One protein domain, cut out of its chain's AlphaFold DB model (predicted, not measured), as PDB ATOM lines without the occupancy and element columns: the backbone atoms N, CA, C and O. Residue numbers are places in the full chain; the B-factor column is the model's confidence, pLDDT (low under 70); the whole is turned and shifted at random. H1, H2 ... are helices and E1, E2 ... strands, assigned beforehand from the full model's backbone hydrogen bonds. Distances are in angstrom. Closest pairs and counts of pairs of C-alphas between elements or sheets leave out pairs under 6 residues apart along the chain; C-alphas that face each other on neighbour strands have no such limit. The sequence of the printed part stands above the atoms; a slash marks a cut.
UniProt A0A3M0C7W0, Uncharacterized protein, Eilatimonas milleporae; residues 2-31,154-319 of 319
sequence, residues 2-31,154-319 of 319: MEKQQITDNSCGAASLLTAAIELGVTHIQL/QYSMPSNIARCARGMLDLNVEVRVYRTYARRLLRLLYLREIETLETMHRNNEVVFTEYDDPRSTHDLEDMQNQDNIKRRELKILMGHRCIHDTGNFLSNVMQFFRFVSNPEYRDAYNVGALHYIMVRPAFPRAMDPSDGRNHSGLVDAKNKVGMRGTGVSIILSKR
ATOM      1  N   MET A   2      16.042   3.114 -24.322       32.81
ATOM      2  CA  MET A   2      16.774   4.233 -24.961       32.81
ATOM      3  C   MET A   2      16.545   5.610 -24.322       32.81
ATOM      4  O   MET A   2      17.501   6.302 -23.989       32.81
ATOM      5  N   GLU A   3      15.286   5.987 -24.091       37.03
ATOM      6  CA  GLU A   3      14.952   7.323 -23.599       37.03
ATOM      7  C   GLU A   3      15.595   7.672 -22.246       37.03
ATOM      8  O   GLU A   3      16.119   8.772 -22.090       37.03
ATOM      9  N   LYS A   4      15.628   6.730 -21.290       38.06
ATOM     10  CA  LYS A   4      16.273   6.957 -19.986       38.06
ATOM     11  C   LYS A   4      17.785   7.136 -20.139       38.06
ATOM     12  O   LYS A   4      18.352   8.043 -19.535       38.06
ATOM     13  N   GLN A   5      18.420   6.322 -20.987       41.03
ATOM     14  CA  GLN A   5      19.854   6.420 -21.276       41.03
ATOM     15  C   GLN A   5      20.185   7.811 -21.837       41.03
ATOM     16  O   GLN A   5      21.006   8.524 -21.275       41.03
ATOM     17  N   GLN A   6      19.457   8.249 -22.866       41.00
ATOM     18  CA  GLN A   6      19.752   9.490 -23.581       41.00
ATOM     19  C   GLN A   6      19.358  10.768 -22.812       41.00
ATOM     20  O   GLN A   6      19.926  11.832 -23.059       41.00
ATOM     21  N   ILE A   7      18.404  10.697 -21.875       43.72
ATOM     22  CA  ILE A   7      18.166  11.774 -20.894       43.72
ATOM     23  C   ILE A   7      19.384  11.911 -19.965       43.72
ATOM     24  O   ILE A   7      19.843  13.026 -19.727       43.72
ATOM     25  N   THR A   8      19.955  10.787 -19.520       45.59
ATOM     26  CA  THR A   8      21.173  10.759 -18.688       45.59
ATOM     27  C   THR A   8      22.408  11.246 -19.462       45.59
ATOM     28  O   THR A   8      23.198  12.033 -18.944       45.59
ATOM     29  N   ASP A   9      22.546  10.861 -20.733       47.00
ATOM     30  CA  ASP A   9      23.661  11.296 -21.583       47.00
ATOM     31  C   ASP A   9      23.554  12.795 -21.941       47.00
ATOM     32  O   ASP A   9      24.559  13.496 -22.009       47.00
ATOM     33  N   ASN A  10      22.347  13.347 -22.119       53.53
ATOM     34  CA  ASN A  10      22.179  14.784 -22.374       53.53
ATOM     35  C   ASN A  10      22.328  15.655 -21.113       53.53
ATOM     36  O   ASN A  10      22.744  16.811 -21.225       53.53
ATOM     37  N   SER A  11      22.027  15.135 -19.916       64.69
ATOM     38  CA  SER A  11      22.167  15.908 -18.674       64.69
ATOM     39  C   SER A  11      23.631  16.135 -18.276       64.69
ATOM     40  O   SER A  11      23.941  17.176 -17.691       64.69
ATOM     41  N   CYS A  12      24.558  15.246 -18.657       73.75
ATOM     42  CA  CYS A  12      25.974  15.356 -18.287       73.75
ATOM     43  C   CYS A  12      26.649  16.651 -18.794       73.75
ATOM     44  O   CYS A  12      27.463  17.246 -18.083       73.75
ATOM     45  N   GLY A  13      26.293  17.135 -19.991       75.88
ATOM     46  CA  GLY A  13      26.862  18.355 -20.576       75.88
ATOM     47  C   GLY A  13      26.428  19.609 -19.822       75.88
ATOM     48  O   GLY A  13      27.258  20.442 -19.452       75.88
ATOM     49  N   ALA A  14      25.135  19.703 -19.511       76.19
ATOM     50  CA  ALA A  14      24.582  20.816 -18.749       76.19
ATOM     51  C   ALA A  14      25.017  20.778 -17.270       76.19
ATOM     52  O   ALA A  14      25.390  21.809 -16.711       76.19
ATOM     53  N   ALA A  15      25.075  19.595 -16.650       75.62
ATOM     54  CA  ALA A  15      25.605  19.415 -15.298       75.62
ATOM     55  C   ALA A  15      27.107  19.760 -15.209       75.62
ATOM     56  O   ALA A  15      27.528  20.428 -14.260       75.62
ATOM     57  N   SER A  16      27.906  19.397 -16.221       83.06
ATOM     58  CA  SER A  16      29.307  19.831 -16.348       83.06
ATOM     59  C   SER A  16      29.428  21.352 -16.420       83.06
ATOM     60  O   SER A  16      30.233  21.940 -15.697       83.06
ATOM     61  N   LEU A  17      28.612  21.998 -17.261       84.81
ATOM     62  CA  LEU A  17      28.606  23.450 -17.426       84.81
ATOM     63  C   LEU A  17      28.217  24.178 -16.130       84.81
ATOM     64  O   LEU A  17      28.920  25.098 -15.716       84.81
ATOM     65  N   LEU A  18      27.144  23.750 -15.459       82.00
ATOM     66  CA  LEU A  18      26.701  24.346 -14.194       82.00
ATOM     67  C   LEU A  18      27.739  24.175 -13.080       82.00
ATOM     68  O   LEU A  18      28.006  25.119 -12.334       82.00
ATOM     69  N   THR A  19      28.370  23.002 -12.998       81.94
ATOM     70  CA  THR A  19      29.446  22.757 -12.028       81.94
ATOM     71  C   THR A  19      30.646  23.662 -12.305       81.94
ATOM     72  O   THR A  19      31.137  24.326 -11.391       81.94
ATOM     73  N   ALA A  20      31.073  23.766 -13.568       86.75
ATOM     74  CA  ALA A  20      32.157  24.656 -13.970       86.75
ATOM     75  C   ALA A  20      31.841  26.128 -13.661       86.75
ATOM     76  O   ALA A  20      32.690  26.827 -13.112       86.75
ATOM     77  N   ALA A  21      30.623  26.593 -13.942       86.12
ATOM     78  CA  ALA A  21      30.192  27.961 -13.660       86.12
ATOM     79  C   ALA A  21      30.219  28.282 -12.155       86.12
ATOM     80  O   ALA A  21      30.763  29.310 -11.749       86.12
ATOM     81  N   ILE A  22      29.712  27.378 -11.311       83.12
ATOM     82  CA  ILE A  22      29.730  27.537  -9.848       83.12
ATOM     83  C   ILE A  22      31.164  27.529  -9.302       83.12
ATOM     84  O   ILE A  22      31.487  28.313  -8.406       83.12
ATOM     85  N   GLU A  23      32.057  26.709  -9.862       84.44
ATOM     86  CA  GLU A  23      33.485  26.726  -9.520       84.44
ATOM     87  C   GLU A  23      34.232  27.975 -10.019       84.44
ATOM     88  O   GLU A  23      35.221  28.377  -9.404       84.44
ATOM     89  N   LEU A  24      33.754  28.614 -11.090       87.12
ATOM     90  CA  LEU A  24      34.225  29.917 -11.580       87.12
ATOM     91  C   LEU A  24      33.592  31.104 -10.824       87.12
ATOM     92  O   LEU A  24      33.906  32.262 -11.104       87.12
ATOM     93  N   GLY A  25      32.733  30.835  -9.833       86.19
ATOM     94  CA  GLY A  25      32.107  31.852  -8.990       86.19
ATOM     95  C   GLY A  25      30.917  32.564  -9.633       86.19
ATOM     96  O   GLY A  25      30.605  33.686  -9.234       86.19
ATOM     97  N   VAL A  26      30.255  31.941 -10.614       85.62
ATOM     98  CA  VAL A  26      28.943  32.387 -11.101       85.62
ATOM     99  C   VAL A  26      27.909  32.154  -9.997       85.62
ATOM    100  O   VAL A  26      27.809  31.063  -9.437       85.62
ATOM    101  N   THR A  27      27.156  33.201  -9.667       81.75
ATOM    102  CA  THR A  27      26.146  33.212  -8.592       81.75
ATOM    103  C   THR A  27      24.726  33.453  -9.096       81.75
ATOM    104  O   THR A  27      23.778  33.262  -8.341       81.75
ATOM    105  N   HIS A  28      24.570  33.845 -10.361       78.62
ATOM    106  CA  HIS A  28      23.291  34.175 -10.982       78.62
ATOM    107  C   HIS A  28      23.265  33.681 -12.429       78.62
ATOM    108  O   HIS A  28      24.305  33.654 -13.087       78.62
ATOM    109  N   ILE A  29      22.078  33.346 -12.927       74.31
ATOM    110  CA  ILE A  29      21.827  33.042 -14.338       74.31
ATOM    111  C   ILE A  29      21.154  34.260 -14.981       74.31
ATOM    112  O   ILE A  29      20.157  34.774 -14.464       74.31
ATOM    113  N   GLN A  30      21.698  34.718 -16.109       69.75
ATOM    114  CA  GLN A  30      21.072  35.720 -16.965       69.75
ATOM    115  C   GLN A  30      20.027  35.051 -17.865       69.75
ATOM    116  O   GLN A  30      20.293  34.032 -18.505       69.75
ATOM    117  N   LEU A  31      18.834  35.641 -17.923       61.12
ATOM    118  CA  LEU A  31      17.797  35.237 -18.866       61.12
ATOM    119  C   LEU A  31      18.026  35.933 -20.224       61.12
ATOM    120  O   LEU A  31      18.268  37.142 -20.240       61.12
ATOM    121  N   GLN A 154      19.488  17.319 -29.878       54.06
ATOM    122  CA  GLN A 154      20.877  17.751 -30.164       54.06
ATOM    123  C   GLN A 154      21.493  18.696 -29.097       54.06
ATOM    124  O   GLN A 154      22.265  19.605 -29.407       54.06
ATOM    125  N   TYR A 155      21.154  18.522 -27.820       53.25
ATOM    126  CA  TYR A 155      21.508  19.484 -26.758       53.25
ATOM    127  C   TYR A 155      22.897  19.276 -26.159       53.25
ATOM    128  O   TYR A 155      23.566  20.237 -25.793       53.25
ATOM    129  N   SER A 156      23.372  18.032 -26.153       66.12
ATOM    130  CA  SER A 156      24.759  17.670 -25.848       66.12
ATOM    131  C   SER A 156      25.757  18.084 -26.943       66.12
ATOM    132  O   SER A 156      26.930  17.725 -26.856       66.12
ATOM    133  N   MET A 157      25.346  18.850 -27.963       81.75
ATOM    134  CA  MET A 157      26.268  19.393 -28.964       81.75
ATOM    135  C   MET A 157      27.138  20.531 -28.389       81.75
ATOM    136  O   MET A 157      26.615  21.401 -27.683       81.75
ATOM    137  N   PRO A 158      28.451  20.562 -28.699       86.94
ATOM    138  CA  PRO A 158      29.379  21.564 -28.175       86.94
ATOM    139  C   PRO A 158      28.928  23.024 -28.365       86.94
ATOM    140  O   PRO A 158      29.100  23.841 -27.461       86.94
ATOM    141  N   SER A 159      28.332  23.355 -29.511       86.62
ATOM    142  CA  SER A 159      27.847  24.690 -29.876       86.62
ATOM    143  C   SER A 159      26.736  25.186 -28.950       86.62
ATOM    144  O   SER A 159      26.746  26.344 -28.533       86.62
ATOM    145  N   ASN A 160      25.820  24.304 -28.549       82.94
ATOM    146  CA  ASN A 160      24.737  24.635 -27.627       82.94
ATOM    147  C   ASN A 160      25.268  24.851 -26.202       82.94
ATOM    148  O   ASN A 160      24.932  25.856 -25.574       82.94
ATOM    149  N   ILE A 161      26.192  24.002 -25.732       85.44
ATOM    150  CA  ILE A 161      26.894  24.209 -24.453       85.44
ATOM    151  C   ILE A 161      27.655  25.547 -24.452       85.44
ATOM    152  O   ILE A 161      27.575  26.306 -23.484       85.44
ATOM    153  N   ALA A 162      28.342  25.876 -25.549       88.44
ATOM    154  CA  ALA A 162      29.063  27.135 -25.707       88.44
ATOM    155  C   ALA A 162      28.133  28.368 -25.692       88.44
ATOM    156  O   ALA A 162      28.444  29.358 -25.026       88.44
ATOM    157  N   ARG A 163      26.964  28.300 -26.349       84.88
ATOM    158  CA  ARG A 163      25.938  29.360 -26.296       84.88
ATOM    159  C   ARG A 163      25.403  29.579 -24.887       84.88
ATOM    160  O   ARG A 163      25.351  30.724 -24.445       84.88
ATOM    161  N   CYS A 164      25.043  28.517 -24.165       83.25
ATOM    162  CA  CYS A 164      24.555  28.628 -22.787       83.25
ATOM    163  C   CYS A 164      25.624  29.224 -21.857       83.25
ATOM    164  O   CYS A 164      25.332  30.139 -21.086       83.25
ATOM    165  N   ALA A 165      26.876  28.772 -21.983       87.94
ATOM    166  CA  ALA A 165      28.005  29.319 -21.236       87.94
ATOM    167  C   ALA A 165      28.186  30.827 -21.468       87.94
ATOM    168  O   ALA A 165      28.350  31.585 -20.512       87.94
ATOM    169  N   ARG A 166      28.113  31.273 -22.729       86.31
ATOM    170  CA  ARG A 166      28.300  32.681 -23.090       86.31
ATOM    171  C   ARG A 166      27.105  33.561 -22.728       86.31
ATOM    172  O   ARG A 166      27.293  34.631 -22.164       86.31
ATOM    173  N   GLY A 167      25.895  33.132 -23.084       80.31
ATOM    174  CA  GLY A 167      24.688  33.959 -23.033       80.31
ATOM    175  C   GLY A 167      23.931  33.934 -21.704       80.31
ATOM    176  O   GLY A 167      23.251  34.904 -21.396       80.31
ATOM    177  N   MET A 168      24.036  32.853 -20.921       79.75
ATOM    178  CA  MET A 168      23.271  32.689 -19.672       79.75
ATOM    179  C   MET A 168      24.143  32.759 -18.417       79.75
ATOM    180  O   MET A 168      23.661  33.111 -17.345       79.75
ATOM    181  N   LEU A 169      25.429  32.420 -18.537       84.44
ATOM    182  CA  LEU A 169      26.368  32.337 -17.411       84.44
ATOM    183  C   LEU A 169      27.479  33.401 -17.482       84.44
ATOM    184  O   LEU A 169      28.339  33.437 -16.605       84.44
ATOM    185  N   ASP A 170      27.444  34.253 -18.516       89.44
ATOM    186  CA  ASP A 170      28.416  35.312 -18.832       89.44
ATOM    187  C   ASP A 170      29.882  34.853 -18.728       89.44
ATOM    188  O   ASP A 170      30.753  35.529 -18.180       89.44
ATOM    189  N   LEU A 171      30.159  33.652 -19.241       90.56
ATOM    190  CA  LEU A 171      31.505  33.096 -19.293       90.56
ATOM    191  C   LEU A 171      32.213  33.502 -20.589       90.56
ATOM    192  O   LEU A 171      31.603  33.745 -21.634       90.56
ATOM    193  N   ASN A 172      33.539  33.538 -20.533       93.94
ATOM    194  CA  ASN A 172      34.384  33.469 -21.717       93.94
ATOM    195  C   ASN A 172      34.501  32.004 -22.155       93.94
ATOM    196  O   ASN A 172      34.658  31.110 -21.319       93.94
ATOM    197  N   VAL A 173      34.401  31.771 -23.466       94.44
ATOM    198  CA  VAL A 173      34.304  30.432 -24.055       94.44
ATOM    199  C   VAL A 173      35.307  30.288 -25.197       94.44
ATOM    200  O   VAL A 173      35.273  31.042 -26.171       94.44
ATOM    201  N   GLU A 174      36.177  29.290 -25.081       93.62
ATOM    202  CA  GLU A 174      37.156  28.894 -26.093       93.62
ATOM    203  C   GLU A 174      36.931  27.415 -26.446       93.62
ATOM    204  O   GLU A 174      36.988  26.543 -25.581       93.62
ATOM    205  N   VAL A 175      36.655  27.111 -27.712       92.12
ATOM    206  CA  VAL A 175      36.403  25.754 -28.207       92.12
ATOM    207  C   VAL A 175      37.628  25.261 -28.973       92.12
ATOM    208  O   VAL A 175      37.947  25.765 -30.050       92.12
ATOM    209  N   ARG A 176      38.310  24.254 -28.414       89.94
ATOM    210  CA  ARG A 176      39.512  23.638 -29.003       89.94
ATOM    211  C   ARG A 176      39.163  22.329 -29.695       89.94
ATOM    212  O   ARG A 176      38.666  21.405 -29.037       89.94
ATOM    213  N   VAL A 177      39.474  22.231 -30.987       87.00
ATOM    214  CA  VAL A 177      39.215  21.057 -31.832       87.00
ATOM    215  C   VAL A 177      40.531  20.465 -32.344       87.00
ATOM    216  O   VAL A 177      41.181  20.998 -33.236       87.00
ATOM    217  N   TYR A 178      40.907  19.313 -31.801       84.00
ATOM    218  CA  TYR A 178      42.108  18.564 -32.162       84.00
ATOM    219  C   TYR A 178      41.840  17.597 -33.323       84.00
ATOM    220  O   TYR A 178      40.780  16.960 -33.393       84.00
ATOM    221  N   ARG A 179      42.820  17.428 -34.217       78.56
ATOM    222  CA  ARG A 179      42.763  16.552 -35.402       78.56
ATOM    223  C   ARG A 179      42.799  15.054 -35.048       78.56
ATOM    224  O   ARG A 179      43.765  14.343 -35.294       78.56
ATOM    225  N   THR A 180      41.700  14.551 -34.490       74.31
ATOM    226  CA  THR A 180      41.527  13.141 -34.093       74.31
ATOM    227  C   THR A 180      40.573  12.376 -35.024       74.31
ATOM    228  O   THR A 180      39.822  12.972 -35.799       74.31
ATOM    229  N   TYR A 181      40.540  11.039 -34.923       68.62
ATOM    230  CA  TYR A 181      39.520  10.219 -35.597       68.62
ATOM    231  C   TYR A 181      38.096  10.643 -35.199       68.62
ATOM    232  O   TYR A 181      37.230  10.800 -36.056       68.62
ATOM    233  N   ALA A 182      37.869  10.920 -33.914       66.06
ATOM    234  CA  ALA A 182      36.554  11.305 -33.420       66.06
ATOM    235  C   ALA A 182      36.114  12.718 -33.866       66.06
ATOM    236  O   ALA A 182      34.918  12.945 -34.012       66.06
ATOM    237  N   ARG A 183      37.040  13.626 -34.224       72.50
ATOM    238  CA  ARG A 183      36.713  14.866 -34.962       72.50
ATOM    239  C   ARG A 183      36.125  14.559 -36.343       72.50
ATOM    240  O   ARG A 183      35.144  15.183 -36.743       72.50
ATOM    241  N   ARG A 184      36.706  13.603 -37.084       73.50
ATOM    242  CA  ARG A 184      36.163  13.172 -38.389       73.50
ATOM    243  C   ARG A 184      34.778  12.555 -38.217       73.50
ATOM    244  O   ARG A 184      33.879  12.869 -38.986       73.50
ATOM    245  N   LEU A 185      34.599  11.741 -37.179       70.19
ATOM    246  CA  LEU A 185      33.312  11.137 -36.851       70.19
ATOM    247  C   LEU A 185      32.257  12.180 -36.447       70.19
ATOM    248  O   LEU A 185      31.135  12.104 -36.931       70.19
ATOM    249  N   LEU A 186      32.618  13.197 -35.656       69.69
ATOM    250  CA  LEU A 186      31.745  14.342 -35.365       69.69
ATOM    251  C   LEU A 186      31.328  15.081 -36.644       69.69
ATOM    252  O   LEU A 186      30.144  15.340 -36.810       69.69
ATOM    253  N   ARG A 187      32.255  15.357 -37.575       74.12
ATOM    254  CA  ARG A 187      31.908  15.957 -38.879       74.12
ATOM    255  C   ARG A 187      30.991  15.062 -39.726       74.12
ATOM    256  O   ARG A 187      30.199  15.594 -40.488       74.12
ATOM    257  N   LEU A 188      31.070  13.736 -39.607       72.88
ATOM    258  CA  LEU A 188      30.201  12.809 -40.349       72.88
ATOM    259  C   LEU A 188      28.808  12.653 -39.717       72.88
ATOM    260  O   LEU A 188      27.819  12.605 -40.440       72.88
ATOM    261  N   LEU A 189      28.725  12.565 -38.386       68.94
ATOM    262  CA  LEU A 189      27.465  12.380 -37.653       68.94
ATOM    263  C   LEU A 189      26.701  13.697 -37.442       68.94
ATOM    264  O   LEU A 189      25.474  13.696 -37.418       68.94
ATOM    265  N   TYR A 190      27.419  14.816 -37.317       73.94
ATOM    266  CA  TYR A 190      26.888  16.141 -36.993       73.94
ATOM    267  C   TYR A 190      27.486  17.197 -37.934       73.94
ATOM    268  O   TYR A 190      28.170  18.123 -37.503       73.94
ATOM    269  N   LEU A 191      27.231  17.046 -39.239       70.12
ATOM    270  CA  LEU A 191      27.787  17.874 -40.329       70.12
ATOM    271  C   LEU A 191      27.840  19.382 -40.013       70.12
ATOM    272  O   LEU A 191      28.881  20.012 -40.183       70.12
ATOM    273  N   ARG A 192      26.743  19.935 -39.481       81.56
ATOM    274  CA  ARG A 192      26.589  21.373 -39.198       81.56
ATOM    275  C   ARG A 192      27.234  21.850 -37.896       81.56
ATOM    276  O   ARG A 192      27.277  23.052 -37.653       81.56
ATOM    277  N   GLU A 193      27.701  20.955 -37.030       84.50
ATOM    278  CA  GLU A 193      28.168  21.331 -35.689       84.50
ATOM    279  C   GLU A 193      29.464  22.151 -35.748       84.50
ATOM    280  O   GLU A 193      29.573  23.204 -35.122       84.50
ATOM    281  N   ILE A 194      30.424  21.728 -36.578       84.50
ATOM    282  CA  ILE A 194      31.674  22.478 -36.767       84.50
ATOM    283  C   ILE A 194      31.415  23.802 -37.507       84.50
ATOM    284  O   ILE A 194      31.902  24.840 -37.072       84.50
ATOM    285  N   GLU A 195      30.569  23.799 -38.542       85.94
ATOM    286  CA  GLU A 195      30.155  25.015 -39.269       85.94
ATOM    287  C   GLU A 195      29.464  26.037 -38.343       85.94
ATOM    288  O   GLU A 195      29.630  27.253 -38.487       85.94
ATOM    289  N   THR A 196      28.702  25.548 -37.359       87.50
ATOM    290  CA  THR A 196      28.043  26.375 -36.342       87.50
ATOM    291  C   THR A 196      29.071  27.019 -35.413       87.50
ATOM    292  O   THR A 196      29.004  28.227 -35.190       87.50
ATOM    293  N   LEU A 197      30.054  26.255 -34.926       88.56
ATOM    294  CA  LEU A 197      31.145  26.763 -34.085       88.56
ATOM    295  C   LEU A 197      32.025  27.790 -34.820       88.56
ATOM    296  O   LEU A 197      32.324  28.848 -34.267       88.56
ATOM    297  N   GLU A 198      32.380  27.527 -36.080       89.12
ATOM    298  CA  GLU A 198      33.109  28.465 -36.946       89.12
ATOM    299  C   GLU A 198      32.311  29.763 -37.176       89.12
ATOM    300  O   GLU A 198      32.867  30.862 -37.203       89.12
ATOM    301  N   THR A 199      30.984  29.669 -37.291       90.56
ATOM    302  CA  THR A 199      30.102  30.839 -37.429       90.56
ATOM    303  C   THR A 199      30.011  31.647 -36.136       90.56
ATOM    304  O   THR A 199      30.182  32.862 -36.172       90.56
ATOM    305  N   MET A 200      29.844  30.984 -34.989       90.81
ATOM    306  CA  MET A 200      29.895  31.628 -33.671       90.81
ATOM    307  C   MET A 200      31.245  32.324 -33.432       90.81
ATOM    308  O   MET A 200      31.294  33.397 -32.832       90.81
ATOM    309  N   HIS A 201      32.342  31.759 -33.945       93.81
ATOM    310  CA  HIS A 201      33.654  32.392 -33.878       93.81
ATOM    311  C   HIS A 201      33.748  33.668 -34.721       93.81
ATOM    312  O   HIS A 201      34.170  34.700 -34.206       93.81
ATOM    313  N   ARG A 202      33.276  33.642 -35.977       93.75
ATOM    314  CA  ARG A 202      33.196  34.845 -36.834       93.75
ATOM    315  C   ARG A 202      32.342  35.961 -36.216       93.75
ATOM    316  O   ARG A 202      32.637  37.133 -36.424       93.75
ATOM    317  N   ASN A 203      31.333  35.601 -35.424       90.44
ATOM    318  CA  ASN A 203      30.487  36.539 -34.683       90.44
ATOM    319  C   ASN A 203      31.117  37.058 -33.369       90.44
ATOM    320  O   ASN A 203      30.481  37.838 -32.661       90.44
ATOM    321  N   ASN A 204      32.338  36.634 -33.012       90.25
ATOM    322  CA  ASN A 204      32.982  36.880 -31.712       90.25
ATOM    323  C   ASN A 204      32.180  36.369 -30.490       90.25
ATOM    324  O   ASN A 204      32.355  36.852 -29.367       90.25
ATOM    325  N   GLU A 205      31.311  35.370 -30.681       87.31
ATOM    326  CA  GLU A 205      30.585  34.708 -29.586       87.31
ATOM    327  C   GLU A 205      31.513  33.762 -28.805       87.31
ATOM    328  O   GLU A 205      31.407  33.661 -27.580       87.31
ATOM    329  N   VAL A 206      32.442  33.103 -29.510       90.88
ATOM    330  CA  VAL A 206      33.438  32.163 -28.964       90.88
ATOM    331  C   VAL A 206      34.807  32.357 -29.620       90.88
ATOM    332  O   VAL A 206      34.910  32.809 -30.761       90.88
ATOM    333  N   VAL A 207      35.875  31.941 -28.943       93.19
ATOM    334  CA  VAL A 207      37.158  31.669 -29.608       93.19
ATOM    335  C   VAL A 207      37.110  30.234 -30.127       93.19
ATOM    336  O   VAL A 207      36.849  29.325 -29.349       93.19
ATOM    337  N   PHE A 208      37.334  30.006 -31.418       91.75
ATOM    338  CA  PHE A 208      37.445  28.660 -31.988       91.75
ATOM    339  C   PHE A 208      38.872  28.443 -32.477       91.75
ATOM    340  O   PHE A 208      39.440  29.303 -33.147       91.75
ATOM    341  N   THR A 209      39.473  27.308 -32.130       89.19
ATOM    342  CA  THR A 209      40.846  26.994 -32.536       89.19
ATOM    343  C   THR A 209      40.952  25.529 -32.917       89.19
ATOM    344  O   THR A 209      40.686  24.635 -32.105       89.19
ATOM    345  N   GLU A 210      41.352  25.281 -34.163       86.56
ATOM    346  CA  GLU A 210      41.730  23.947 -34.612       86.56
ATOM    347  C   GLU A 210      43.226  23.720 -34.395       86.56
ATOM    348  O   GLU A 210      44.046  24.586 -34.689       86.56
ATOM    349  N   TYR A 211      43.569  22.534 -33.901       83.25
ATOM    350  CA  TYR A 211      44.944  22.083 -33.714       83.25
ATOM    351  C   TYR A 211      45.192  20.884 -34.628       83.25
ATOM    352  O   TYR A 211      44.432  19.906 -34.598       83.25
ATOM    353  N   ASP A 212      46.253  20.953 -35.432       77.56
ATOM    354  CA  ASP A 212      46.666  19.853 -36.310       77.56
ATOM    355  C   ASP A 212      47.308  18.687 -35.547       77.56
ATOM    356  O   ASP A 212      47.248  17.546 -36.014       77.56
ATOM    357  N   ASP A 213      47.844  18.949 -34.354       69.88
ATOM    358  CA  ASP A 213      48.489  17.941 -33.519       69.88
ATOM    359  C   ASP A 213      47.494  17.025 -32.774       69.88
ATOM    360  O   ASP A 213      46.398  17.442 -32.365       69.88
ATOM    361  N   PRO A 214      47.871  15.754 -32.535       64.31
ATOM    362  CA  PRO A 214      47.102  14.853 -31.693       64.31
ATOM    363  C   PRO A 214      47.169  15.301 -30.225       64.31
ATOM    364  O   PRO A 214      48.235  15.363 -29.621       64.31
ATOM    365  N   ARG A 215      45.992  15.525 -29.629       58.53
ATOM    366  CA  ARG A 215      45.762  16.094 -28.283       58.53
ATOM    367  C   ARG A 215      46.664  15.608 -27.139       58.53
ATOM    368  O   ARG A 215      46.840  16.347 -26.176       58.53
ATOM    369  N   SER A 216      47.211  14.395 -27.209       55.75
ATOM    370  CA  SER A 216      48.159  13.861 -26.220       55.75
ATOM    371  C   SER A 216      49.403  14.736 -26.008       55.75
ATOM    372  O   SER A 216      50.072  14.573 -24.997       55.75
ATOM    373  N   THR A 217      49.705  15.664 -26.924       45.84
ATOM    374  CA  THR A 217      50.788  16.655 -26.798       45.84
ATOM    375  C   THR A 217      50.385  17.951 -26.077       45.84
ATOM    376  O   THR A 217      51.229  18.821 -25.909       45.84
ATOM    377  N   HIS A 218      49.115  18.136 -25.692       54.03
ATOM    378  CA  HIS A 218      48.598  19.356 -25.037       54.03
ATOM    379  C   HIS A 218      47.861  19.047 -23.714       54.03
ATOM    380  O   HIS A 218      47.071  19.858 -23.222       54.03
ATOM    381  N   ASP A 219      48.042  17.855 -23.137       53.25
ATOM    382  CA  ASP A 219      47.342  17.485 -21.905       53.25
ATOM    383  C   ASP A 219      47.975  18.156 -20.666       53.25
ATOM    384  O   ASP A 219      49.090  17.851 -20.256       53.25
ATOM    385  N   LEU A 220      47.176  18.999 -20.000       49.56
ATOM    386  CA  LEU A 220      47.294  19.444 -18.600       49.56
ATOM    387  C   LEU A 220      48.486  20.329 -18.187       49.56
ATOM    388  O   LEU A 220      48.338  21.015 -17.177       49.56
ATOM    389  N   GLU A 221      49.620  20.358 -18.888       49.03
ATOM    390  CA  GLU A 221      50.764  21.201 -18.484       49.03
ATOM    391  C   GLU A 221      50.445  22.699 -18.576       49.03
ATOM    392  O   GLU A 221      50.644  23.413 -17.592       49.03
ATOM    393  N   ASP A 222      49.791  23.140 -19.658       52.81
ATOM    394  CA  ASP A 222      49.203  24.486 -19.767       52.81
ATOM    395  C   ASP A 222      48.390  24.846 -18.513       52.81
ATOM    396  O   ASP A 222      48.538  25.929 -17.943       52.81
ATOM    397  N   MET A 223      47.537  23.926 -18.041       52.25
ATOM    398  CA  MET A 223      46.608  24.185 -16.935       52.25
ATOM    399  C   MET A 223      47.279  24.360 -15.564       52.25
ATOM    400  O   MET A 223      46.605  24.792 -14.630       52.25
ATOM    401  N   GLN A 224      48.575  24.058 -15.431       52.84
ATOM    402  CA  GLN A 224      49.333  24.284 -14.193       52.84
ATOM    403  C   GLN A 224      49.872  25.717 -14.073       52.84
ATOM    404  O   GLN A 224      50.262  26.129 -12.980       52.84
ATOM    405  N   ASN A 225      49.859  26.500 -15.156       61.50
ATOM    406  CA  ASN A 225      50.214  27.916 -15.102       61.50
ATOM    407  C   ASN A 225      49.174  28.707 -14.275       61.50
ATOM    408  O   ASN A 225      47.978  28.407 -14.327       61.50
ATOM    409  N   GLN A 226      49.600  29.721 -13.512       55.75
ATOM    410  CA  GLN A 226      48.752  30.391 -12.509       55.75
ATOM    411  C   GLN A 226      47.482  31.020 -13.109       55.75
ATOM    412  O   GLN A 226      46.414  30.968 -12.492       55.75
ATOM    413  N   ASP A 227      47.557  31.529 -14.340       62.72
ATOM    414  CA  ASP A 227      46.402  32.074 -15.063       62.72
ATOM    415  C   ASP A 227      45.319  31.026 -15.362       62.72
ATOM    416  O   ASP A 227      44.131  31.353 -15.457       62.72
ATOM    417  N   ASN A 228      45.694  29.748 -15.451       63.72
ATOM    418  CA  ASN A 228      44.777  28.657 -15.764       63.72
ATOM    419  C   ASN A 228      44.055  28.071 -14.540       63.72
ATOM    420  O   ASN A 228      43.060  27.364 -14.708       63.72
ATOM    421  N   ILE A 229      44.419  28.478 -13.316       67.50
ATOM    422  CA  ILE A 229      43.634  28.209 -12.092       67.50
ATOM    423  C   ILE A 229      42.195  28.756 -12.233       67.50
ATOM    424  O   ILE A 229      41.229  28.168 -11.729       67.50
ATOM    425  N   LYS A 230      42.041  29.854 -12.988       80.69
ATOM    426  CA  LYS A 230      40.776  30.542 -13.297       80.69
ATOM    427  C   LYS A 230      40.005  29.940 -14.486       80.69
ATOM    428  O   LYS A 230      39.064  30.569 -14.969       80.69
ATOM    429  N   ARG A 231      40.392  28.757 -14.983       85.38
ATOM    430  CA  ARG A 231      39.733  28.076 -16.112       85.38
ATOM    431  C   ARG A 231      39.167  26.711 -15.719       85.38
ATOM    432  O   ARG A 231      39.634  26.076 -14.772       85.38
ATOM    433  N   ARG A 232      38.159  26.245 -16.455       87.44
ATOM    434  CA  ARG A 232      37.606  24.882 -16.394       87.44
ATOM    435  C   ARG A 232      37.486  24.338 -17.807       87.44
ATOM    436  O   ARG A 232      37.045  25.054 -18.694       87.44
ATOM    437  N   GLU A 233      37.886  23.094 -18.026       88.06
ATOM    438  CA  GLU A 233      37.792  22.456 -19.341       88.06
ATOM    439  C   GLU A 233      36.702  21.391 -19.310       88.06
ATOM    440  O   GLU A 233      36.754  20.475 -18.498       88.06
ATOM    441  N   LEU A 234      35.733  21.467 -20.216       85.38
ATOM    442  CA  LEU A 234      34.803  20.375 -20.461       85.38
ATOM    443  C   LEU A 234      35.391  19.496 -21.571       85.38
ATOM    444  O   LEU A 234      35.414  19.877 -22.745       85.38
ATOM    445  N   LYS A 235      35.921  18.328 -21.191       83.56
ATOM    446  CA  LYS A 235      36.391  17.293 -22.120       83.56
ATOM    447  C   LYS A 235      35.169  16.561 -22.664       83.56
ATOM    448  O   LYS A 235      34.436  15.940 -21.898       83.56
ATOM    449  N   ILE A 236      34.996  16.572 -23.981       81.88
ATOM    450  CA  ILE A 236      33.931  15.807 -24.629       81.88
ATOM    451  C   ILE A 236      34.468  14.407 -24.951       81.88
ATOM    452  O   ILE A 236      35.541  14.250 -25.547       81.88
ATOM    453  N   LEU A 237      33.734  13.386 -24.528       78.44
ATOM    454  CA  LEU A 237      33.926  11.983 -24.872       78.44
ATOM    455  C   LEU A 237      32.796  11.521 -25.800       78.44
ATOM    456  O   LEU A 237      31.714  12.101 -25.805       78.44
ATOM    457  N   MET A 238      33.036  10.466 -26.574       70.56
ATOM    458  CA  MET A 238      32.018   9.817 -27.398       70.56
ATOM    459  C   MET A 238      31.952   8.321 -27.109       70.56
ATOM    460  O   MET A 238      32.969   7.652 -26.885       70.56
ATOM    461  N   GLY A 239      30.720   7.819 -27.110       62.84
ATOM    462  CA  GLY A 239      30.377   6.422 -26.929       62.84
ATOM    463  C   GLY A 239      30.835   5.619 -28.127       62.84
ATOM    464  O   GLY A 239      30.359   5.822 -29.242       62.84
ATOM    465  N   HIS A 240      31.763   4.697 -27.889       58.06
ATOM    466  CA  HIS A 240      32.222   3.764 -28.906       58.06
ATOM    467  C   HIS A 240      32.337   2.349 -28.341       58.06
ATOM    468  O   HIS A 240      33.411   1.759 -28.305       58.06
ATOM    469  N   ARG A 241      31.194   1.768 -27.948       47.22
ATOM    470  CA  ARG A 241      31.135   0.337 -27.598       47.22
ATOM    471  C   ARG A 241      31.453  -0.586 -28.792       47.22
ATOM    472  O   ARG A 241      31.802  -1.735 -28.567       47.22
ATOM    473  N   CYS A 242      31.387  -0.088 -30.035       38.75
ATOM    474  CA  CYS A 242      31.780  -0.835 -31.243       38.75
ATOM    475  C   CYS A 242      33.285  -0.864 -31.541       38.75
ATOM    476  O   CYS A 242      33.778  -1.868 -32.051       38.75
ATOM    477  N   ILE A 243      33.990   0.256 -31.340       44.84
ATOM    478  CA  ILE A 243      35.334   0.437 -31.904       44.84
ATOM    479  C   ILE A 243      36.369   0.201 -30.813       44.84
ATOM    480  O   ILE A 243      36.751   1.103 -30.065       44.84
ATOM    481  N   HIS A 244      36.849  -1.042 -30.761       44.22
ATOM    482  CA  HIS A 244      38.138  -1.328 -30.154       44.22
ATOM    483  C   HIS A 244      39.200  -0.507 -30.882       44.22
ATOM    484  O   HIS A 244      39.322  -0.581 -32.105       44.22
ATOM    485  N   ASP A 245      39.984   0.254 -30.120       43.31
ATOM    486  CA  ASP A 245      41.121   1.001 -30.644       43.31
ATOM    487  C   ASP A 245      42.257   0.027 -30.987       43.31
ATOM    488  O   ASP A 245      43.216  -0.161 -30.245       43.31
ATOM    489  N   THR A 246      42.083  -0.676 -32.105       46.16
ATOM    490  CA  THR A 246      43.033  -1.655 -32.650       46.16
ATOM    491  C   THR A 246      44.244  -0.986 -33.309       46.16
ATOM    492  O   THR A 246      45.052  -1.668 -33.932       46.16
ATOM    493  N   GLY A 247      44.325   0.352 -33.284       47.38
ATOM    494  CA  GLY A 247      45.236   1.154 -34.106       47.38
ATOM    495  C   GLY A 247      44.953   1.085 -35.616       47.38
ATOM    496  O   GLY A 247      45.495   1.878 -36.385       47.38
ATOM    497  N   ASN A 248      44.090   0.170 -36.072       54.50
ATOM    498  CA  ASN A 248      43.852  -0.087 -37.482       54.50
ATOM    499  C   ASN A 248      42.685   0.760 -38.012       54.50
ATOM    500  O   ASN A 248      41.511   0.404 -37.886       54.50
ATOM    501  N   PHE A 249      43.035   1.865 -38.674       50.47
ATOM    502  CA  PHE A 249      42.101   2.777 -39.341       50.47
ATOM    503  C   PHE A 249      41.066   2.056 -40.222       50.47
ATOM    504  O   PHE A 249      39.891   2.423 -40.196       50.47
ATOM    505  N   LEU A 250      41.465   1.010 -40.957       51.91
ATOM    506  CA  LEU A 250      40.566   0.274 -41.846       51.91
ATOM    507  C   LEU A 250      39.516  -0.532 -41.065       51.91
ATOM    508  O   LEU A 250      38.365  -0.591 -41.486       51.91
ATOM    509  N   SER A 251      39.879  -1.092 -39.906       57.28
ATOM    510  CA  SER A 251      38.930  -1.792 -39.025       57.28
ATOM    511  C   SER A 251      37.845  -0.835 -38.526       57.28
ATOM    512  O   SER A 251      36.650  -1.091 -38.692       57.28
ATOM    513  N   ASN A 252      38.265   0.332 -38.030       55.12
ATOM    514  CA  ASN A 252      37.373   1.373 -37.521       55.12
ATOM    515  C   ASN A 252      36.449   1.912 -38.634       55.12
ATOM    516  O   ASN A 252      35.262   2.146 -38.410       55.12
ATOM    517  N   VAL A 253      36.972   2.073 -39.856       55.38
ATOM    518  CA  VAL A 253      36.196   2.475 -41.042       55.38
ATOM    519  C   VAL A 253      35.190   1.396 -41.458       55.38
ATOM    520  O   VAL A 253      34.036   1.721 -41.721       55.38
ATOM    521  N   MET A 254      35.566   0.115 -41.470       61.09
ATOM    522  CA  MET A 254      34.650  -0.978 -41.827       61.09
ATOM    523  C   MET A 254      33.550  -1.192 -40.779       61.09
ATOM    524  O   MET A 254      32.406  -1.469 -41.140       61.09
ATOM    525  N   GLN A 255      33.856  -1.017 -39.489       60.91
ATOM    526  CA  GLN A 255      32.847  -1.000 -38.426       60.91
ATOM    527  C   GLN A 255      31.901   0.203 -38.566       60.91
ATOM    528  O   GLN A 255      30.689   0.036 -38.435       60.91
ATOM    529  N   PHE A 256      32.422   1.385 -38.915       59.00
ATOM    530  CA  PHE A 256      31.601   2.560 -39.215       59.00
ATOM    531  C   PHE A 256      30.692   2.350 -40.438       59.00
ATOM    532  O   PHE A 256      29.509   2.665 -40.365       59.00
ATOM    533  N   PHE A 257      31.180   1.756 -41.533       62.50
ATOM    534  CA  PHE A 257      30.327   1.439 -42.687       62.50
ATOM    535  C   PHE A 257      29.222   0.438 -42.335       62.50
ATOM    536  O   PHE A 257      28.063   0.690 -42.653       62.50
ATOM    537  N   ARG A 258      29.536  -0.643 -41.604       62.22
ATOM    538  CA  ARG A 258      28.519  -1.593 -41.108       62.22
ATOM    539  C   ARG A 258      27.444  -0.905 -40.256       62.22
ATOM    540  O   ARG A 258      26.274  -1.247 -40.378       62.22
ATOM    541  N   PHE A 259      27.832   0.082 -39.450       61.81
ATOM    542  CA  PHE A 259      26.926   0.901 -38.640       61.81
ATOM    543  C   PHE A 259      26.065   1.872 -39.471       61.81
ATOM    544  O   PHE A 259      24.856   1.969 -39.264       61.81
ATOM    545  N   VAL A 260      26.652   2.597 -40.430       55.19
ATOM    546  CA  VAL A 260      25.893   3.539 -41.273       55.19
ATOM    547  C   VAL A 260      24.893   2.788 -42.152       55.19
ATOM    548  O   VAL A 260      23.762   3.255 -42.304       55.19
ATOM    549  N   SER A 261      25.283   1.624 -42.679       62.91
ATOM    550  CA  SER A 261      24.482   0.807 -43.595       62.91
ATOM    551  C   SER A 261      23.439  -0.100 -42.930       62.91
ATOM    552  O   SER A 261      22.587  -0.609 -43.651       62.91
ATOM    553  N   ASN A 262      23.467  -0.315 -41.608       59.91
ATOM    554  CA  ASN A 262      22.474  -1.147 -40.916       59.91
ATOM    555  C   ASN A 262      21.805  -0.392 -39.741       59.91
ATOM    556  O   ASN A 262      22.465  -0.148 -38.728       59.91
ATOM    557  N   PRO A 263      20.499  -0.057 -39.835       60.22
ATOM    558  CA  PRO A 263      19.748   0.605 -38.765       60.22
ATOM    559  C   PRO A 263      19.780  -0.125 -37.415       60.22
ATOM    560  O   PRO A 263      19.911   0.532 -36.389       60.22
ATOM    561  N   GLU A 264      19.753  -1.461 -37.392       58.81
ATOM    562  CA  GLU A 264      19.736  -2.255 -36.149       58.81
ATOM    563  C   GLU A 264      21.026  -2.073 -35.325       58.81
ATOM    564  O   GLU A 264      21.020  -2.133 -34.095       58.81
ATOM    565  N   TYR A 265      22.144  -1.776 -35.996       54.97
ATOM    566  CA  TYR A 265      23.419  -1.461 -35.346       54.97
ATOM    567  C   TYR A 265      23.467  -0.032 -34.784       54.97
ATOM    568  O   TYR A 265      24.397   0.288 -34.040       54.97
ATOM    569  N   ARG A 266      22.493   0.831 -35.099       54.97
ATOM    570  CA  ARG A 266      22.403   2.168 -34.497       54.97
ATOM    571  C   ARG A 266      21.871   2.099 -33.073       54.97
ATOM    572  O   ARG A 266      22.489   2.661 -32.169       54.97
ATOM    573  N   ASP A 267      20.810   1.327 -32.875       52.56
ATOM    574  CA  ASP A 267      20.100   1.238 -31.598       52.56
ATOM    575  C   ASP A 267      20.851   0.388 -30.556       52.56
ATOM    576  O   ASP A 267      20.772   0.653 -29.358       52.56
ATOM    577  N   ALA A 268      21.620  -0.613 -30.996       49.62
ATOM    578  CA  ALA A 268      22.289  -1.559 -30.098       49.62
ATOM    579  C   ALA A 268      23.582  -1.037 -29.428       49.62
ATOM    580  O   ALA A 268      24.047  -1.641 -28.459       49.62
ATOM    581  N   TYR A 269      24.196   0.047 -29.926       48.84
ATOM    582  CA  TYR A 269      25.599   0.367 -29.602       48.84
ATOM    583  C   TYR A 269      25.894   1.791 -29.092       48.84
ATOM    584  O   TYR A 269      27.058   2.089 -28.802       48.84
ATOM    585  N   ASN A 270      24.885   2.663 -28.947       53.69
ATOM    586  CA  ASN A 270      25.019   4.055 -28.467       53.69
ATOM    587  C   ASN A 270      26.127   4.871 -29.177       53.69
ATOM    588  O   ASN A 270      26.774   5.733 -28.573       53.69
ATOM    589  N   VAL A 271      26.391   4.593 -30.458       52.16
ATOM    590  CA  VAL A 271      27.436   5.297 -31.216       52.16
ATOM    591  C   VAL A 271      26.984   6.729 -31.487       52.16
ATOM    592  O   VAL A 271      25.882   6.959 -31.978       52.16
ATOM    593  N   GLY A 272      27.848   7.691 -31.167       59.31
ATOM    594  CA  GLY A 272      27.530   9.118 -31.243       59.31
ATOM    595  C   GLY A 272      26.998   9.716 -29.938       59.31
ATOM    596  O   GLY A 272      26.961  10.936 -29.830       59.31
ATOM    597  N   ALA A 273      26.679   8.910 -28.913       69.06
ATOM    598  CA  ALA A 273      26.374   9.443 -27.584       69.06
ATOM    599  C   ALA A 273      27.563  10.277 -27.074       69.06
ATOM    600  O   ALA A 273      28.692   9.778 -27.008       69.06
ATOM    601  N   LEU A 274      27.320  11.549 -26.753       77.06
ATOM    602  CA  LEU A 274      28.326  12.467 -26.230       77.06
ATOM    603  C   LEU A 274      28.249  12.487 -24.707       77.06
ATOM    604  O   LEU A 274      27.172  12.654 -24.148       77.06
ATOM    605  N   HIS A 275      29.399  12.357 -24.053       84.19
ATOM    606  CA  HIS A 275      29.531  12.493 -22.604       84.19
ATOM    607  C   HIS A 275      30.524  13.593 -22.259       84.19
ATOM    608  O   HIS A 275      31.481  13.826 -22.998       84.19
ATOM    609  N   TYR A 276      30.318  14.267 -21.136       86.19
ATOM    610  CA  TYR A 276      31.114  15.417 -20.726       86.19
ATOM    611  C   TYR A 276      31.788  15.133 -19.390       86.19
ATOM    612  O   TYR A 276      31.130  14.800 -18.412       86.19
ATOM    613  N   ILE A 277      33.110  15.304 -19.350       86.19
ATOM    614  CA  ILE A 277      33.909  15.222 -18.126       86.19
ATOM    615  C   ILE A 277      34.532  16.589 -17.879       86.19
ATOM    616  O   ILE A 277      35.269  17.107 -18.722       86.19
ATOM    617  N   MET A 278      34.274  17.170 -16.710       88.12
ATOM    618  CA  MET A 278      34.919  18.414 -16.311       88.12
ATOM    619  C   MET A 278      36.346  18.120 -15.833       88.12
ATOM    620  O   MET A 278      36.566  17.278 -14.966       88.12
ATOM    621  N   VAL A 279      37.320  18.844 -16.373       86.75
ATOM    622  CA  VAL A 279      38.727  18.825 -15.976       86.75
ATOM    623  C   VAL A 279      39.074  20.116 -15.242       86.75
ATOM    624  O   VAL A 279      38.682  21.221 -15.632       86.75
ATOM    625  N   ARG A 280      39.815  19.948 -14.143       82.38
ATOM    626  CA  ARG A 280      40.243  21.011 -13.235       82.38
ATOM    627  C   ARG A 280      41.765  21.185 -13.274       82.38
ATOM    628  O   ARG A 280      42.479  20.189 -13.393       82.38
ATOM    629  N   PRO A 281      42.269  22.417 -13.072       75.00
ATOM    630  CA  PRO A 281      43.704  22.675 -12.922       75.00
ATOM    631  C   PRO A 281      44.276  22.083 -11.617       75.00
ATOM    632  O   PRO A 281      45.425  21.650 -11.575       75.00
ATOM    633  N   ALA A 282      43.465  22.015 -10.554       72.44
ATOM    634  CA  ALA A 282      43.844  21.484  -9.243       72.44
ATOM    635  C   ALA A 282      43.283  20.070  -8.996       72.44
ATOM    636  O   ALA A 282      42.344  19.629  -9.659       72.44
ATOM    637  N   PHE A 283      43.842  19.354  -8.016       66.69
ATOM    638  CA  PHE A 283      43.309  18.059  -7.587       66.69
ATOM    639  C   PHE A 283      41.970  18.236  -6.839       66.69
ATOM    640  O   PHE A 283      41.877  19.132  -5.998       66.69
ATOM    641  N   PRO A 284      40.953  17.381  -7.069       63.78
ATOM    642  CA  PRO A 284      40.910  16.281  -8.037       63.78
ATOM    643  C   PRO A 284      40.726  16.776  -9.481       63.78
ATOM    644  O   PRO A 284      39.803  17.538  -9.785       63.78
ATOM    645  N   ARG A 285      41.617  16.303 -10.366       80.38
ATOM    646  CA  ARG A 285      41.844  16.846 -11.720       80.38
ATOM    647  C   ARG A 285      40.712  16.577 -12.711       80.38
ATOM    648  O   ARG A 285      40.677  17.208 -13.762       80.38
ATOM    649  N   ALA A 286      39.805  15.650 -12.414       84.81
ATOM    650  CA  ALA A 286      38.609  15.424 -13.218       84.81
ATOM    651  C   ALA A 286      37.387  15.141 -12.334       84.81
ATOM    652  O   ALA A 286      37.518  14.635 -11.219       84.81
ATOM    653  N   MET A 287      36.204  15.461 -12.847       84.31
ATOM    654  CA  MET A 287      34.909  15.148 -12.256       84.31
ATOM    655  C   MET A 287      33.982  14.637 -13.347       84.31
ATOM    656  O   MET A 287      33.857  15.274 -14.397       84.31
ATOM    657  N   ASP A 288      33.329  13.515 -13.079       82.69
ATOM    658  CA  ASP A 288      32.233  13.047 -13.902       82.69
ATOM    659  C   ASP A 288      30.908  13.562 -13.307       82.69
ATOM    660  O   ASP A 288      30.632  13.349 -12.122       82.69
ATOM    661  N   PRO A 289      30.094  14.301 -14.075       69.81
ATOM    662  CA  PRO A 289      28.804  14.797 -13.604       69.81
ATOM    663  C   PRO A 289      27.747  13.690 -13.458       69.81
ATOM    664  O   PRO A 289      26.783  13.892 -12.726       69.81
ATOM    665  N   SER A 290      27.892  12.553 -14.155       68.19
ATOM    666  CA  SER A 290      26.868  11.499 -14.231       68.19
ATOM    667  C   SER A 290      26.815  10.630 -12.975       68.19
ATOM    668  O   SER A 290      25.725  10.291 -12.518       68.19
ATOM    669  N   ASP A 291      27.968  10.329 -12.367       71.25
ATOM    670  CA  ASP A 291      28.050   9.706 -11.038       71.25
ATOM    671  C   ASP A 291      28.304  10.734  -9.912       71.25
ATOM    672  O   ASP A 291      28.226  10.404  -8.722       71.25
ATOM    673  N   GLY A 292      28.585  11.991 -10.279       71.62
ATOM    674  CA  GLY A 292      28.889  13.095  -9.372       71.62
ATOM    675  C   GLY A 292      30.221  12.935  -8.633       71.62
ATOM    676  O   GLY A 292      30.414  13.565  -7.585       71.62
ATOM    677  N   ARG A 293      31.121  12.065  -9.111       78.00
ATOM    678  CA  ARG A 293      32.365  11.708  -8.426       78.00
ATOM    679  C   ARG A 293      33.563  12.454  -8.989       78.00
ATOM    680  O   ARG A 293      33.647  12.874 -10.139       78.00
ATOM    681  N   ASN A 294      34.536  12.602  -8.102       83.31
ATOM    682  CA  ASN A 294      35.842  13.138  -8.417       83.31
ATOM    683  C   ASN A 294      36.811  12.000  -8.750       83.31
ATOM    684  O   ASN A 294      36.827  10.962  -8.087       83.31
ATOM    685  N   HIS A 295      37.659  12.242  -9.742       82.44
ATOM    686  CA  HIS A 295      38.635  11.302 -10.275       82.44
ATOM    687  C   HIS A 295      40.050  11.838 -10.071       82.44
ATOM    688  O   HIS A 295      40.293  13.049 -10.114       82.44
ATOM    689  N   SER A 296      41.011  10.929  -9.895       82.12
ATOM    690  CA  SER A 296      42.431  11.284  -9.763       82.12
ATOM    691  C   SER A 296      42.963  12.007 -11.007       82.12
ATOM    692  O   SER A 296      43.802  12.902 -10.901       82.12
ATOM    693  N   GLY A 297      42.418  11.673 -12.179       83.38
ATOM    694  CA  GLY A 297      42.643  12.372 -13.434       83.38
ATOM    695  C   GLY A 297      41.746  11.852 -14.554       83.38
ATOM    696  O   GLY A 297      40.955  10.927 -14.376       83.38
ATOM    697  N   LEU A 298      41.899  12.444 -15.739       82.12
ATOM    698  CA  LEU A 298      41.062  12.153 -16.905       82.12
ATOM    699  C   LEU A 298      41.129  10.688 -17.375       82.12
ATOM    700  O   LEU A 298      40.169  10.201 -17.963       82.12
ATOM    701  N   VAL A 299      42.244   9.989 -17.141       83.19
ATOM    702  CA  VAL A 299      42.395   8.568 -17.504       83.19
ATOM    703  C   VAL A 299      41.492   7.679 -16.645       83.19
ATOM    704  O   VAL A 299      40.758   6.866 -17.195       83.19
ATOM    705  N   ASP A 300      41.471   7.878 -15.320       82.88
ATOM    706  CA  ASP A 300      40.556   7.165 -14.411       82.88
ATOM    707  C   ASP A 300      39.088   7.441 -14.766       82.88
ATOM    708  O   ASP A 300      38.285   6.513 -14.849       82.88
ATOM    709  N   ALA A 301      38.758   8.703 -15.054       82.06
ATOM    710  CA  ALA A 301      37.412   9.096 -15.455       82.06
ATOM    711  C   ALA A 301      36.984   8.408 -16.771       82.06
ATOM    712  O   ALA A 301      36.000   7.675 -16.792       82.06
ATOM    713  N   LYS A 302      37.785   8.516 -17.847       82.62
ATOM    714  CA  LYS A 302      37.538   7.821 -19.130       82.62
ATOM    715  C   LYS A 302      37.368   6.307 -18.963       82.62
ATOM    716  O   LYS A 302      36.482   5.726 -19.587       82.62
ATOM    717  N   ASN A 303      38.205   5.676 -18.137       81.62
ATOM    718  CA  ASN A 303      38.171   4.230 -17.918       81.62
ATOM    719  C   ASN A 303      36.886   3.778 -17.211       81.62
ATOM    720  O   ASN A 303      36.347   2.737 -17.578       81.62
ATOM    721  N   LYS A 304      36.369   4.556 -16.250       81.19
ATOM    722  CA  LYS A 304      35.109   4.248 -15.549       81.19
ATOM    723  C   LYS A 304      33.880   4.360 -16.449       81.19
ATOM    724  O   LYS A 304      33.006   3.506 -16.371       81.19
ATOM    725  N   VAL A 305      33.829   5.365 -17.327       76.31
ATOM    726  CA  VAL A 305      32.711   5.528 -18.279       76.31
ATOM    727  C   VAL A 305      32.824   4.563 -19.471       76.31
ATOM    728  O   VAL A 305      31.832   4.235 -20.120       76.31
ATOM    729  N   GLY A 306      34.035   4.100 -19.795       77.75
ATOM    730  CA  GLY A 306      34.288   3.274 -20.980       77.75
ATOM    731  C   GLY A 306      34.184   4.052 -22.299       77.75
ATOM    732  O   GLY A 306      33.916   3.464 -23.346       77.75
ATOM    733  N   MET A 307      34.383   5.375 -22.267       76.69
ATOM    734  CA  MET A 307      34.266   6.270 -23.428       76.69
ATOM    735  C   MET A 307      35.618   6.893 -23.803       76.69
ATOM    736  O   MET A 307      36.518   7.056 -22.976       76.69
ATOM    737  N   ARG A 308      35.781   7.253 -25.082       75.19
ATOM    738  CA  ARG A 308      37.029   7.821 -25.628       75.19
ATOM    739  C   ARG A 308      36.854   9.307 -25.939       75.19
ATOM    740  O   ARG A 308      35.751   9.759 -26.217       75.19
ATOM    741  N   GLY A 309      37.936  10.084 -25.869       73.88
ATOM    742  CA  GLY A 309      37.878  11.534 -26.100       73.88
ATOM    743  C   GLY A 309      37.585  11.884 -27.558       73.88
ATOM    744  O   GLY A 309      38.190  11.302 -28.453       73.88
ATOM    745  N   THR A 310      36.721  12.873 -27.804       68.62
ATOM    746  CA  THR A 310      36.341  13.275 -29.173       68.62
ATOM    747  C   THR A 310      37.388  14.106 -29.905       68.62
ATOM    748  O   THR A 310      37.245  14.394 -31.090       68.62
ATOM    749  N   GLY A 311      38.412  14.568 -29.185       76.38
ATOM    750  CA  GLY A 311      39.264  15.655 -29.653       76.38
ATOM    751  C   GLY A 311      38.601  17.034 -29.572       76.38
ATOM    752  O   GLY A 311      39.217  17.987 -30.017       76.38
ATOM    753  N   VAL A 312      37.410  17.178 -28.982       83.94
ATOM    754  CA  VAL A 312      36.779  18.488 -28.730       83.94
ATOM    755  C   VAL A 312      36.853  18.845 -27.243       83.94
ATOM    756  O   VAL A 312      36.988  17.979 -26.367       83.94
ATOM    757  N   SER A 313      36.860  20.145 -26.968       89.50
ATOM    758  CA  SER A 313      37.096  20.745 -25.653       89.50
ATOM    759  C   SER A 313      36.380  22.079 -25.594       89.50
ATOM    760  O   SER A 313      36.516  22.859 -26.533       89.50
ATOM    761  N   ILE A 314      35.708  22.364 -24.485       91.25
ATOM    762  CA  ILE A 314      35.173  23.698 -24.205       91.25
ATOM    763  C   ILE A 314      35.912  24.226 -22.981       91.25
ATOM    764  O   ILE A 314      35.735  23.713 -21.878       91.25
ATOM    765  N   ILE A 315      36.780  25.212 -23.178       92.12
ATOM    766  CA  ILE A 315      37.460  25.927 -22.105       92.12
ATOM    767  C   ILE A 315      36.558  27.082 -21.676       92.12
ATOM    768  O   ILE A 315      36.141  27.909 -22.487       92.12
ATOM    769  N   LEU A 316      36.259  27.112 -20.386       92.62
ATOM    770  CA  LEU A 316      35.426  28.098 -19.724       92.62
ATOM    771  C   LEU A 316      36.292  28.919 -18.777       92.62
ATOM    772  O   LEU A 316      37.096  28.369 -18.019       92.62
ATOM    773  N   SER A 317      36.107  30.230 -18.782       92.50
ATOM    774  CA  SER A 317      36.716  31.132 -17.807       92.50
ATOM    775  C   SER A 317      35.757  32.260 -17.455       92.50
ATOM    776  O   SER A 317      34.798  32.534 -18.178       92.50
ATOM    777  N   LYS A 318      35.987  32.901 -16.309       91.31
ATOM    778  CA  LYS A 318      35.199  34.071 -15.919       91.31
ATOM    779  C   LYS A 318      35.466  35.233 -16.890       91.31
ATOM    780  O   LYS A 318      36.596  35.379 -17.369       91.31
ATOM    781  N   ARG A 319      34.424  36.009 -17.188       83.94
ATOM    782  CA  ARG A 319      34.514  37.262 -17.943       83.94
ATOM    783  C   ARG A 319      34.968  38.434 -17.076       83.94
ATOM    784  O   ARG A 319      34.704  38.397 -15.851       83.94
TER     785      ARG A 319
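What this domain is: This is residues 2 to 31 and 154 to 319 of the 319 residues of an uncharacterized protein of Eilatimonas milleporae (UniProt A0A3M0C7W0). A strongly twisted sheet of seven strands makes the core; H1, H2, H3 and H4 cover one face and H8 the other, three layers in all, with the sheet curling round H8. H6 and H7 sit beyond one end of E3, away from the sheet. The printed part has 196 residues with eight named helices and seven named strands, in the order H1 H2 E1 H3 H4 E2 H5 E3 H6 H7 E4 E5 E6 H8 E7. The sheet, E2 E1 E7 E3 E4 E5 E6, is mixed, as is the class, helices and strands; the whole is compact, with a radius of gyration of the C-alphas of 16.5 A and spans of 47 by 37 by 36 A.

How they stand to each other: Start at edge strand E2, residues 207 to 211, parallel to E1, residues 171 to 178, with N 209 and O 175 3.0 A apart. Next come antiparallel neighbours: E7, residues 308 to 318, with N 174 to O 315 at 2.9 A; E3, residues 231 to 238, with N 234 to O 314 at 2.8 A; and E4, residues 274 to 279, with N 235 to O 277 at 2.8 A. E4, E5, residues 286 to 288, and E6, residues 293 to 295, form a meander of two antiparallel hairpins; N 287 to O 278 and N 295 to O 286 are each 2.8 A. H1, residues 2 to 23, is on the sheet, its closest C-alphas to E4 being Gly 13 and Tyr 276, 5.2 A. With residues 13 to 17 alone it touches H2, residues 158 to 167, at a steep tilt of 40 degrees, the same way; the closest C-alphas are Gly 13 and Ile 161, 7.0 A. E1, H3 at 181 to 189, H4 at 191 to 202, and E2 form a strand-helix-strand unit, parallel neighbour strands joined through helices, with a right-handed crossover. E2, H5 at 226 to 230, and E3 form a split one, other strands lying between, also right-handed. H8, residues 298 to 305, is on the opposite face from H1. Every O i to N i+4 pair is within hydrogen-bond range in H2, H3, H8 and H6, residues 249 to 261; H1 has 15 of 18, H4 7 of 8, H5 0 of 1 but 1 of 2 O i to N i+3 pairs, and H7, residues 264 to 267, is too short.

Where its parts are: Find C-alpha 2 at (16.774, 4.233, -24.961); H1 runs 32.0 A from there. E1 covers 22.1 A, E3 22.8 A, and E7 28.0 A, bending by 70 degrees at residue 311 and ending at C-alpha 318, (35.199, 34.071, -15.919).

The domain as a whole: Residues 32 to 153 are not printed; C-alphas 31 and 154 are 21.0 A apart across the cut. The link E2 to H5 is long. Mean pLDDT of the printed part is 72.7, with residues 2 to 11, 213 to 229 and 239 to 273 among those under 70.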